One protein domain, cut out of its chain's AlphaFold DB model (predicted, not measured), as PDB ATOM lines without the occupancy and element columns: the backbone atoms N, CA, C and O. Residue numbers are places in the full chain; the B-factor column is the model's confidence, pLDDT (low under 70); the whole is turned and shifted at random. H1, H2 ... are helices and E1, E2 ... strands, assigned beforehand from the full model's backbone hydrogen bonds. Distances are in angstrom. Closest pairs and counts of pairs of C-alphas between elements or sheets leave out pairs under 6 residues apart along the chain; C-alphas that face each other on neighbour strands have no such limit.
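This is residues 2 to 85 of the 430 residues of the protein "Signal transduction histidine kinase" of Rhodopseudomonas palustris (strain TIE-1) (UniProt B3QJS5). A small, strongly twisted sheet of three strands, E1, E2 and E3, has the helix H1 packed over one face and its other face bare, and a long helix, H2, follows the last strand and sticks out as an arm with residues 68 to 82. This arm makes much of the length: the C-alphas span 62 by 25 by 18 A, while the body without residues 68 to 85 spans 39 by 24 by 14 A. The printed part has 84 residues, with two named helices and three named strands in the order H1, E1, E2, E3, H2; the sheet's order is E1, E2, E3, all antiparallel. The class is mixed, helices and strands, and the whole is only just loose, close to extended, with a radius of gyration of the C-alphas of 17.8 A.

H1, residues 10 to 22, is on the sheet of E1, residues 26 to 32, E2, residues 38 to 47, and E3, residues 54 to 61. Its height over the sheet is 8.3 A, and the two form two layers, a helix on one face of a sheet. H1 lies over E2 and only just over E3, on which 3 of its C-alphas fall. It runs along the strands, at 16 degrees to E2 on the local plane. The closest C-alphas of H1 and E2 are those of Ala 20 and Arg 46, 5.9 A apart. The strands form a meander, each the antiparallel neighbour of the one before, with two hairpins. In the hairpin of E1 and E2, N 28 and O 42 are within hydrogen-bond range at 3.0 A. In that of E2 and E3, N 43 and O 58 are, at 3.0 A. E2 is the inner strand and bends by 52 degrees at residue 41. H2, residues 63 to 82, only grazes the sheet, with its residues 63 to 67; the C-alphas of Trp 39 and Thr 63, the closest of E2 and H2, are 4.6 A apart. H1 and H2 are apart. In both helices every O i to N i+4 pair is within hydrogen-bond range.

H1 begins at C-alpha 10, (134.540, 157.628, 120.778), and is 18.3 A long from first to last C-alpha. E1 measures 16.9 A, E2 26.2 A and E3 22.7 A in the same way. H2 measures 28.4 A and ends at C-alpha 82, (95.285, 149.843, 121.553).

The C-alphas farthest apart are those of Gly 51 and Leu 85, at 62.4 A. The printed part has no cut and no long link. Residues 68 to 85 stand free. The mean pLDDT of the printed part is 89.3, and no printed residue is under 70.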
ATOM      1  N   ARG A   2     141.546 159.726 126.917       82.25
ATOM      2  CA  ARG A   2     141.576 158.299 126.505       82.25
ATOM      3  C   ARG A   2     142.520 157.396 127.320       82.25
ATOM      4  O   ARG A   2     142.177 156.258 127.582       82.25
ATOM      5  N   GLN A   3     143.667 157.908 127.769       83.62
ATOM      6  CA  GLN A   3     144.565 157.166 128.672       83.62
ATOM      7  C   GLN A   3     143.983 156.948 130.080       83.62
ATOM      8  O   GLN A   3     144.375 156.006 130.750       83.62
ATOM      9  N   LEU A   4     143.072 157.818 130.531       80.00
ATOM     10  CA  LEU A   4     142.484 157.772 131.876       80.00
ATOM     11  C   LEU A   4     141.211 156.920 131.920       80.00
ATOM     12  O   LEU A   4     140.941 156.285 132.929       80.00
ATOM     13  N   ALA A   5     140.431 156.917 130.837       80.62
ATOM     14  CA  ALA A   5     139.168 156.190 130.767       80.62
ATOM     15  C   ALA A   5     138.956 155.612 129.351       80.62
ATOM     16  O   ALA A   5     138.165 156.145 128.567       80.62
ATOM     17  N   PRO A   6     139.711 154.559 128.980       84.25
ATOM     18  CA  PRO A   6     139.737 154.026 127.616       84.25
ATOM     19  C   PRO A   6     138.438 153.329 127.195       84.25
ATOM     20  O   PRO A   6     138.182 153.234 126.001       84.25
ATOM     21  N   GLY A   7     137.622 152.870 128.152       85.12
ATOM     22  CA  GLY A   7     136.370 152.149 127.888       85.12
ATOM     23  C   GLY A   7     135.212 153.017 127.386       85.12
ATOM     24  O   GLY A   7     134.198 152.480 126.956       85.12
ATOM     25  N   HIS A   8     135.343 154.346 127.426       87.56
ATOM     26  CA  HIS A   8     134.300 155.247 126.944       87.56
ATOM     27  C   HIS A   8     134.201 155.294 125.420       87.56
ATOM     28  O   HIS A   8     135.166 155.103 124.683       87.56
ATOM     29  N   GLU A   9     133.007 155.626 124.948       91.38
ATOM     30  CA  GLU A   9     132.696 155.751 123.537       91.38
ATOM     31  C   GLU A   9     133.440 156.905 122.863       91.38
ATOM     32  O   GLU A   9     133.682 157.968 123.443       91.38
ATOM     33  N   GLN A  10     133.722 156.716 121.573       91.06
ATOM     34  CA  GLN A  10     134.540 157.628 120.778       91.06
ATOM     35  C   GLN A  10     134.048 159.083 120.809       91.06
ATOM     36  O   GLN A  10     134.844 160.018 120.909       91.06
ATOM     37  N   TYR A  11     132.727 159.264 120.805       89.69
ATOM     38  CA  TYR A  11     132.109 160.581 120.757       89.69
ATOM     39  C   TYR A  11     132.419 161.442 121.996       89.69
ATOM     40  O   TYR A  11     132.400 162.669 121.886       89.69
ATOM     41  N   TRP A  12     132.706 160.845 123.162       91.19
ATOM     42  CA  TRP A  12     133.106 161.603 124.352       91.19
ATOM     43  C   TRP A  12     134.458 162.278 124.125       91.19
ATOM     44  O   TRP A  12     134.618 163.467 124.396       91.19
ATOM     45  N   PHE A  13     135.425 161.535 123.578       91.62
ATOM     46  CA  PHE A  13     136.761 162.059 123.297       91.62
ATOM     47  C   PHE A  13     136.733 163.120 122.196       91.62
ATOM     48  O   PHE A  13     137.405 164.146 122.328       91.62
ATOM     49  N   ASP A  14     135.953 162.887 121.139       92.50
ATOM     50  CA  ASP A  14     135.847 163.814 120.009       92.50
ATOM     51  C   ASP A  14     135.266 165.157 120.453       92.50
ATOM     52  O   ASP A  14     135.849 166.201 120.153       92.50
ATOM     53  N   THR A  15     134.194 165.125 121.252       92.12
ATOM     54  CA  THR A  15     133.519 166.334 121.746       92.12
ATOM     55  C   THR A  15     134.455 167.178 122.612       92.12
ATOM     56  O   THR A  15     134.590 168.380 122.400       92.12
ATOM     57  N   TYR A  16     135.169 166.566 123.562       92.25
ATOM     58  CA  TYR A  16     136.096 167.319 124.413       92.25
ATOM     59  C   TYR A  16     137.320 167.817 123.639       92.25
ATOM     60  O   TYR A  16     137.805 168.919 123.894       92.25
ATOM     61  N   GLY A  17     137.801 167.041 122.664       91.62
ATOM     62  CA  GLY A  17     138.875 167.466 121.770       91.62
ATOM     63  C   GLY A  17     138.479 168.660 120.899       91.62
ATOM     64  O   GLY A  17     139.308 169.538 120.653       91.62
ATOM     65  N   GLU A  18     137.226 168.715 120.448       92.81
ATOM     66  CA  GLU A  18     136.678 169.860 119.725       92.81
ATOM     67  C   GLU A  18     136.626 171.103 120.613       92.81
ATOM     68  O   GLU A  18     137.218 172.112 120.238       92.81
ATOM     69  N   VAL A  19     136.031 171.012 121.809       94.50
ATOM     70  CA  VAL A  19     135.960 172.129 122.771       94.50
ATOM     71  C   VAL A  19     137.355 172.667 123.107       94.50
ATOM     72  O   VAL A  19     137.562 173.880 123.145       94.50
ATOM     73  N   ALA A  20     138.342 171.784 123.289       92.44
ATOM     74  CA  ALA A  20     139.724 172.178 123.559       92.44
ATOM     75  C   ALA A  20     140.337 173.008 122.412       92.44
ATOM     76  O   ALA A  20     141.030 174.001 122.658       92.44
ATOM     77  N   ARG A  21     140.075 172.618 121.155       91.50
ATOM     78  CA  ARG A  21     140.615 173.274 119.950       91.50
ATOM     79  C   ARG A  21     139.860 174.555 119.595       91.50
ATOM     80  O   ARG A  21     140.494 175.589 119.399       91.50
ATOM     81  N   SER A  22     138.533 174.495 119.512       92.75
ATOM     82  CA  SER A  22     137.694 175.612 119.065       92.75
ATOM     83  C   SER A  22     137.475 176.647 120.168       92.75
ATOM     84  O   SER A  22     137.466 177.845 119.900       92.75
ATOM     85  N   GLY A  23     137.352 176.201 121.421       90.81
ATOM     86  CA  GLY A  23     136.923 177.031 122.546       90.81
ATOM     87  C   GLY A  23     135.418 177.237 122.638       90.81
ATOM     88  O   GLY A  23     134.965 177.850 123.600       90.81
ATOM     89  N   THR A  24     134.647 176.734 121.674       94.69
ATOM     90  CA  THR A  24     133.187 176.832 121.675       94.69
ATOM     91  C   THR A  24     132.618 175.861 122.713       94.69
ATOM     92  O   THR A  24     132.898 174.664 122.621       94.69
ATOM     93  N   PRO A  25     131.828 176.328 123.696       95.31
ATOM     94  CA  PRO A  25     131.149 175.447 124.639       95.31
ATOM     95  C   PRO A  25     130.152 174.522 123.936       95.31
ATOM     96  O   PRO A  25     129.433 174.950 123.031       95.31
ATOM     97  N   ILE A  26     130.067 173.270 124.383       96.81
ATOM     98  CA  ILE A  26     129.122 172.279 123.855       96.81
ATOM     99  C   ILE A  26     128.316 171.690 125.013       96.81
ATOM    100  O   ILE A  26     128.871 171.286 126.038       96.81
ATOM    101  N   ARG A  27     126.992 171.612 124.832       96.19
ATOM    102  CA  ARG A  27     126.077 170.921 125.746       96.19
ATOM    103  C   ARG A  27     125.313 169.826 125.015       96.19
ATOM    104  O   ARG A  27     124.750 170.074 123.953       96.19
ATOM    105  N   PHE A  28     125.275 168.626 125.582       94.12
ATOM    106  CA  PHE A  28     124.655 167.464 124.948       94.12
ATOM    107  C   PHE A  28     124.209 166.419 125.975       94.12
ATOM    108  O   PHE A  28     124.641 166.434 127.124       94.12
ATOM    109  N   LYS A  29     123.324 165.507 125.553       94.44
ATOM    110  CA  LYS A  29     122.804 164.412 126.385       94.44
ATOM    111  C   LYS A  29     123.068 163.073 125.715       94.44
ATOM    112  O   LYS A  29     122.513 162.846 124.639       94.44
ATOM    113  N   LYS A  30     123.873 162.202 126.325       92.38
ATOM    114  CA  LYS A  30     124.213 160.882 125.760       92.38
ATOM    115  C   LYS A  30     124.434 159.805 126.844       92.38
ATOM    116  O   LYS A  30     124.762 160.173 127.975       92.38
ATOM    117  N   PRO A  31     124.226 158.512 126.514       91.44
ATOM    118  CA  PRO A  31     124.465 157.389 127.421       91.44
ATOM    119  C   PRO A  31     125.933 156.963 127.434       91.44
ATOM    120  O   PRO A  31     126.528 156.827 126.371       91.44
ATOM    121  N   ALA A  32     126.502 156.695 128.602       90.25
ATOM    122  CA  ALA A  32     127.831 156.117 128.744       90.25
ATOM    123  C   ALA A  32     127.724 154.627 129.099       90.25
ATOM    124  O   ALA A  32     127.516 154.281 130.261       90.25
ATOM    125  N   LYS A  33     127.931 153.750 128.113       84.81
ATOM    126  CA  LYS A  33     127.959 152.285 128.263       84.81
ATOM    127  C   LYS A  33     128.961 151.830 129.315       84.81
ATOM    128  O   LYS A  33     128.670 150.952 130.111       84.81
ATOM    129  N   ALA A  34     130.124 152.480 129.355       85.88
ATOM    130  CA  ALA A  34     131.178 152.192 130.327       85.88
ATOM    131  C   ALA A  34     130.800 152.524 131.784       85.88
ATOM    132  O   ALA A  34     131.566 152.214 132.690       85.88
ATOM    133  N   LEU A  35     129.667 153.198 132.000       86.69
ATOM    134  CA  LEU A  35     129.128 153.561 133.309       86.69
ATOM    135  C   LEU A  35     127.706 153.002 133.456       86.69
ATOM    136  O   LEU A  35     126.793 153.749 133.802       86.69
ATOM    137  N   ASP A  36     127.521 151.718 133.145       82.62
ATOM    138  CA  ASP A  36     126.250 150.985 133.262       82.62
ATOM    139  C   ASP A  36     125.085 151.661 132.514       82.62
ATOM    140  O   ASP A  36     123.995 151.869 133.056       82.62
ATOM    141  N   ASP A  37     125.343 152.088 131.273       83.69
ATOM    142  CA  ASP A  37     124.367 152.757 130.399       83.69
ATOM    143  C   ASP A  37     123.699 154.010 131.007       83.69
ATOM    144  O   ASP A  37     122.592 154.420 130.625       83.69
ATOM    145  N   ARG A  38     124.383 154.681 131.944       90.12
ATOM    146  CA  ARG A  38     123.905 155.938 132.535       90.12
ATOM    147  C   ARG A  38     123.860 157.060 131.514       90.12
ATOM    148  O   ARG A  38     124.762 157.235 130.697       90.12
ATOM    149  N   TRP A  39     122.827 157.885 131.605       92.81
ATOM    150  CA  TRP A  39     122.665 159.068 130.774       92.81
ATOM    151  C   TRP A  39     123.170 160.311 131.486       92.81
ATOM    152  O   TRP A  39     122.745 160.605 132.599       92.81
ATOM    153  N   PHE A  40     123.975 161.109 130.788       94.69
ATOM    154  CA  PHE A  40     124.493 162.365 131.320       94.69
ATOM    155  C   PHE A  40     124.035 163.562 130.484       94.69
ATOM    156  O   PHE A  40     124.075 163.511 129.253       94.69
ATOM    157  N   ASP A  41     123.609 164.641 131.148       95.69
ATOM    158  CA  ASP A  41     123.573 165.998 130.587       95.69
ATOM    159  C   ASP A  41     124.938 166.627 130.848       95.69
ATOM    160  O   ASP A  41     125.313 166.878 131.997       95.69
ATOM    161  N   VAL A  42     125.700 166.793 129.774       95.38
ATOM    162  CA  VAL A  42     127.096 167.206 129.826       95.38
ATOM    163  C   VAL A  42     127.232 168.600 129.260       95.38
ATOM    164  O   VAL A  42     126.785 168.867 128.143       95.38
ATOM    165  N   HIS A  43     127.887 169.477 130.016       97.00
ATOM    166  CA  HIS A  43     128.284 170.805 129.564       97.00
ATOM    167  C   HIS A  43     129.806 170.926 129.628       97.00
ATOM    168  O   HIS A  43     130.388 170.936 130.712       97.00
ATOM    169  N   ALA A  44     130.441 170.999 128.460       95.88
ATOM    170  CA  ALA A  44     131.886 171.105 128.312       95.88
ATOM    171  C   ALA A  44     132.272 172.487 127.770       95.88
ATOM    172  O   ALA A  44     131.692 172.959 126.790       95.88
ATOM    173  N   PHE A  45     133.267 173.122 128.388       95.75
ATOM    174  CA  PHE A  45     133.768 174.439 127.990       95.75
ATOM    175  C   PHE A  45     135.269 174.573 128.275       95.75
ATOM    176  O   PHE A  45     135.811 173.919 129.169       95.75
ATOM    177  N   ARG A  46     135.958 175.410 127.491       94.38
ATOM    178  CA  ARG A  46     137.390 175.673 127.678       94.38
ATOM    179  C   ARG A  46     137.614 176.605 128.870       94.38
ATOM    180  O   ARG A  46     136.847 177.546 129.069       94.38
ATOM    181  N   ILE A  47     138.673 176.348 129.628       93.19
ATOM    182  CA  ILE A  47     139.147 177.185 130.737       93.19
ATOM    183  C   ILE A  47     140.629 177.524 130.530       93.19
ATOM    184  O   ILE A  47     141.334 176.788 129.844       93.19
ATOM    185  N   GLY A  48     141.100 178.617 131.132       89.06
ATOM    186  CA  GLY A  48     142.487 179.072 130.981       89.06
ATOM    187  C   GLY A  48     142.778 179.716 129.622       89.06
ATOM    188  O   GLY A  48     141.856 180.071 128.879       89.06
ATOM    189  N   ASP A  49     144.065 179.877 129.308       87.12
ATOM    190  CA  ASP A  49     144.488 180.534 128.076       87.12
ATOM    191  C   ASP A  49     144.279 179.616 126.854       87.12
ATOM    192  O   ASP A  49     144.351 178.386 126.959       87.12
ATOM    193  N   PRO A  50     144.044 180.166 125.644       79.12
ATOM    194  CA  PRO A  50     143.778 179.362 124.446       79.12
ATOM    195  C   PRO A  50     144.872 178.336 124.100       79.12
ATOM    196  O   PRO A  50     144.584 177.328 123.450       79.12
ATOM    197  N   GLY A  51     146.115 178.589 124.525       82.50
ATOM    198  CA  GLY A  51     147.252 177.683 124.341       82.50
ATOM    199  C   GLY A  51     147.206 176.438 125.230       82.50
ATOM    200  O   GLY A  51     147.700 175.390 124.811       82.50
ATOM    201  N   ASP A  52     146.552 176.517 126.393       84.94
ATOM    202  CA  ASP A  52     146.580 175.470 127.423       84.94
ATOM    203  C   ASP A  52     145.643 174.302 127.096       84.94
ATOM    204  O   ASP A  52     145.838 173.180 127.565       84.94
ATOM    205  N   ARG A  53     144.618 174.558 126.266       86.19
ATOM    206  CA  ARG A  53     143.632 173.559 125.806       86.19
ATOM    207  C   ARG A  53     142.975 172.781 126.957       86.19
ATOM    208  O   ARG A  53     142.626 171.608 126.801       86.19
ATOM    209  N   LEU A  54     142.779 173.437 128.098       90.00
ATOM    210  CA  LEU A  54     142.133 172.856 129.271       90.00
ATOM    211  C   LEU A  54     140.612 172.911 129.121       90.00
ATOM    212  O   LEU A  54     140.043 173.940 128.770       90.00
ATOM    213  N   VAL A  55     139.936 171.799 129.400       92.19
ATOM    214  CA  VAL A  55     138.476 171.686 129.292       92.19
ATOM    215  C   VAL A  55     137.902 171.342 130.656       92.19
ATOM    216  O   VAL A  55     138.295 170.345 131.260       92.19
ATOM    217  N   ALA A  56     136.956 172.153 131.118       93.25
ATOM    218  CA  ALA A  56     136.088 171.817 132.234       93.25
ATOM    219  C   ALA A  56     134.838 171.109 131.707       93.25
ATOM    220  O   ALA A  56     134.292 171.479 130.664       93.25
ATOM    221  N   VAL A  57     134.380 170.094 132.438       93.50
ATOM    222  CA  VAL A  57     133.183 169.331 132.086       93.50
ATOM    223  C   VAL A  57     132.292 169.209 133.315       93.50
ATOM    224  O   VAL A  57     132.716 168.698 134.349       93.50
ATOM    225  N   LEU A  58     131.053 169.680 133.197       94.69
ATOM    226  CA  LEU A  58     130.000 169.457 134.182       94.69
ATOM    227  C   LEU A  58     129.176 168.247 133.749       94.69
ATOM    228  O   LEU A  58     128.649 168.233 132.636       94.69
ATOM    229  N   PHE A  59     129.055 167.264 134.639       92.56
ATOM    230  CA  PHE A  59     128.257 166.058 134.435       92.56
ATOM    231  C   PHE A  59     127.056 166.073 135.369       92.56
ATOM    232  O   PHE A  59     127.216 166.171 136.585       92.56
ATOM    233  N   ASN A  60     125.861 165.941 134.805       94.38
ATOM    234  CA  ASN A  60     124.650 165.702 135.574       94.38
ATOM    235  C   ASN A  60     124.036 164.369 135.143       94.38
ATOM    236  O   ASN A  60     123.696 164.208 133.970       94.38
ATOM    237  N   ASP A  61     123.909 163.422 136.071       94.12
ATOM    238  CA  ASP A  61     123.252 162.141 135.814       94.12
ATOM    239  C   ASP A  61     121.741 162.375 135.647       94.12
ATOM    240  O   ASP A  61     121.048 162.840 136.551       94.12
ATOM    241  N   ILE A  62     121.233 162.092 134.449       93.12
ATOM    242  CA  ILE A  62     119.821 162.236 134.078       93.12
ATOM    243  C   ILE A  62     119.166 160.878 133.799       93.12
ATOM    244  O   ILE A  62     118.104 160.837 133.173       93.12
ATOM    245  N   THR A  63     119.773 159.771 134.235       89.44
ATOM    246  CA  THR A  63     119.319 158.404 133.930       89.44
ATOM    247  C   THR A  63     117.881 158.170 134.373       89.44
ATOM    248  O   THR A  63     117.046 157.784 133.555       89.44
ATOM    249  N   ALA A  64     117.554 158.490 135.629       87.69
ATOM    250  CA  ALA A  64     116.197 158.344 136.161       87.69
ATOM    251  C   ALA A  64     115.178 159.173 135.359       87.69
ATOM    252  O   ALA A  64     114.137 158.666 134.945       87.69
ATOM    253  N   ARG A  65     115.526 160.429 135.044       89.69
ATOM    254  CA  ARG A  65     114.682 161.312 134.230       89.69
ATOM    255  C   ARG A  65     114.454 160.748 132.824       89.69
ATOM    256  O   ARG A  65     113.321 160.763 132.353       89.69
ATOM    257  N   ARG A  66     115.498 160.246 132.155       89.50
ATOM    258  CA  ARG A  66     115.383 159.661 130.808       89.50
ATOM    259  C   ARG A  66     114.561 158.377 130.799       89.50
ATOM    260  O   ARG A  66     113.717 158.231 129.919       89.50
ATOM    261  N   ARG A  67     114.742 157.494 131.785       87.12
ATOM    262  CA  ARG A  67     113.911 156.287 131.943       87.12
ATOM    263  C   ARG A  67     112.440 156.655 132.171       87.12
ATOM    264  O   ARG A  67     111.572 156.094 131.511       87.12
ATOM    265  N   GLY A  68     112.158 157.647 133.019       86.94
ATOM    266  CA  GLY A  68     110.799 158.154 133.237       86.94
ATOM    267  C   GLY A  68     110.149 158.742 131.977       86.94
ATOM    268  O   GLY A  68     108.994 158.436 131.684       86.94
ATOM    269  N   GLU A  69     110.890 159.539 131.198       89.00
ATOM    270  CA  GLU A  69     110.423 160.084 129.912       89.00
ATOM    271  C   GLU A  69     110.067 158.957 128.921       89.00
ATOM    272  O   GLU A  69     108.972 158.964 128.359       89.00
ATOM    273  N   LEU A  70     110.928 157.940 128.778       85.69
ATOM    274  CA  LEU A  70     110.676 156.785 127.903       85.69
ATOM    275  C   LEU A  70     109.439 155.979 128.323       85.69
ATOM    276  O   LEU A  70     108.610 155.651 127.473       85.69
ATOM    277  N   ARG A  71     109.280 155.694 129.623       87.81
ATOM    278  CA  ARG A  71     108.100 154.985 130.155       87.81
ATOM    279  C   ARG A  71     106.811 155.773 129.895       87.81
ATOM    280  O   ARG A  71     105.794 155.193 129.515       87.81
ATOM    281  N   ARG A  72     106.844 157.101 130.054       87.88
ATOM    282  CA  ARG A  72     105.680 157.960 129.789       87.88
ATOM    283  C   ARG A  72     105.296 157.956 128.311       87.88
ATOM    284  O   ARG A  72     104.118 157.805 127.992       87.88
ATOM    285  N   ASP A  73     106.277 158.087 127.423       89.06
ATOM    286  CA  ASP A  73     106.051 158.050 125.977       89.06
ATOM    287  C   ASP A  73     105.531 156.677 125.522       89.06
ATOM    288  O   ASP A  73     104.660 156.604 124.654       89.06
ATOM    289  N   ALA A  74     106.009 155.592 126.139       88.06
ATOM    290  CA  ALA A  74     105.518 154.236 125.911       88.06
ATOM    291  C   ALA A  74     104.029 154.083 126.280       88.06
ATOM    292  O   ALA A  74     103.245 153.604 125.460       88.06
ATOM    293  N   LEU A  75     103.613 154.556 127.463       86.50
ATOM    294  CA  LEU A  75     102.207 154.505 127.894       86.50
ATOM    295  C   LEU A  75     101.273 155.313 126.982       86.50
ATOM    296  O   LEU A  75     100.142 154.887 126.733       86.50
ATOM    297  N   LEU A  76     101.731 156.465 126.483       87.38
ATOM    298  CA  LEU A  76     100.967 157.285 125.535       87.38
ATOM    299  C   LEU A  76     100.782 156.556 124.201       87.38
ATOM    300  O   LEU A  76      99.648 156.381 123.758       87.38
ATOM    301  N   LYS A  77     101.874 156.051 123.611       85.19
ATOM    302  CA  LYS A  77     101.830 155.285 122.353       85.19
ATOM    303  C   LYS A  77     100.914 154.067 122.454       85.19
ATOM    304  O   LYS A  77     100.104 153.841 121.560       85.19
ATOM    305  N   MET A  78     101.005 153.327 123.558       86.25
ATOM    306  CA  MET A  78     100.152 152.168 123.809       86.25
ATOM    307  C   MET A  78      98.672 152.566 123.863       86.25
ATOM    308  O   MET A  78      97.846 151.938 123.210       86.25
ATOM    309  N   GLY A  79      98.330 153.623 124.610       81.00
ATOM    310  CA  GLY A  79      96.947 154.088 124.734       81.00
ATOM    311  C   GLY A  79      96.303 154.453 123.394       81.00
ATOM    312  O   GLY A  79      95.134 154.130 123.177       81.00
ATOM    313  N   ASP A  80      97.064 155.079 122.497       82.88
ATOM    314  CA  ASP A  80      96.583 155.455 121.165       82.88
ATOM    315  C   ASP A  80      96.445 154.239 120.240       82.88
ATOM    316  O   ASP A  80      95.421 154.086 119.573       82.88
ATOM    317  N   GLN A  81      97.432 153.338 120.234       84.62
ATOM    318  CA  GLN A  81      97.434 152.166 119.352       84.62
ATOM    319  C   GLN A  81      96.394 151.117 119.760       84.62
ATOM    320  O   GLN A  81      95.688 150.593 118.899       84.62
ATOM    321  N   LEU A  82      96.228 150.853 121.061       81.44
ATOM    322  CA  LEU A  82      95.285 149.843 121.553       81.44
ATOM    323  C   LEU A  82      93.829 150.114 121.153       81.44
ATOM    324  O   LEU A  82      93.042 149.176 121.038       81.44
ATOM    325  N   ARG A  83      93.454 151.378 120.923       77.94
ATOM    326  CA  ARG A  83      92.085 151.748 120.526       77.94
ATOM    327  C   ARG A  83      91.708 151.258 119.131       77.94
ATOM    328  O   ARG A  83      90.534 150.996 118.892       77.94
ATOM    329  N   SER A  84      92.672 151.169 118.217       82.50
ATOM    330  CA  SER A  84      92.426 150.771 116.826       82.50
ATOM    331  C   SER A  84      92.534 149.267 116.581       82.50
ATOM    332  O   SER A  84      92.160 148.808 115.505       82.50
ATOM    333  N   LEU A  85      93.048 148.501 117.545       86.19
ATOM    334  CA  LEU A  85      93.277 147.068 117.382       86.19
ATOM    335  C   LEU A  85      92.009 146.261 117.677       86.19
ATOM    336  O   LEU A  85      91.273 146.534 118.630       86.19
TER     337      LEU A  85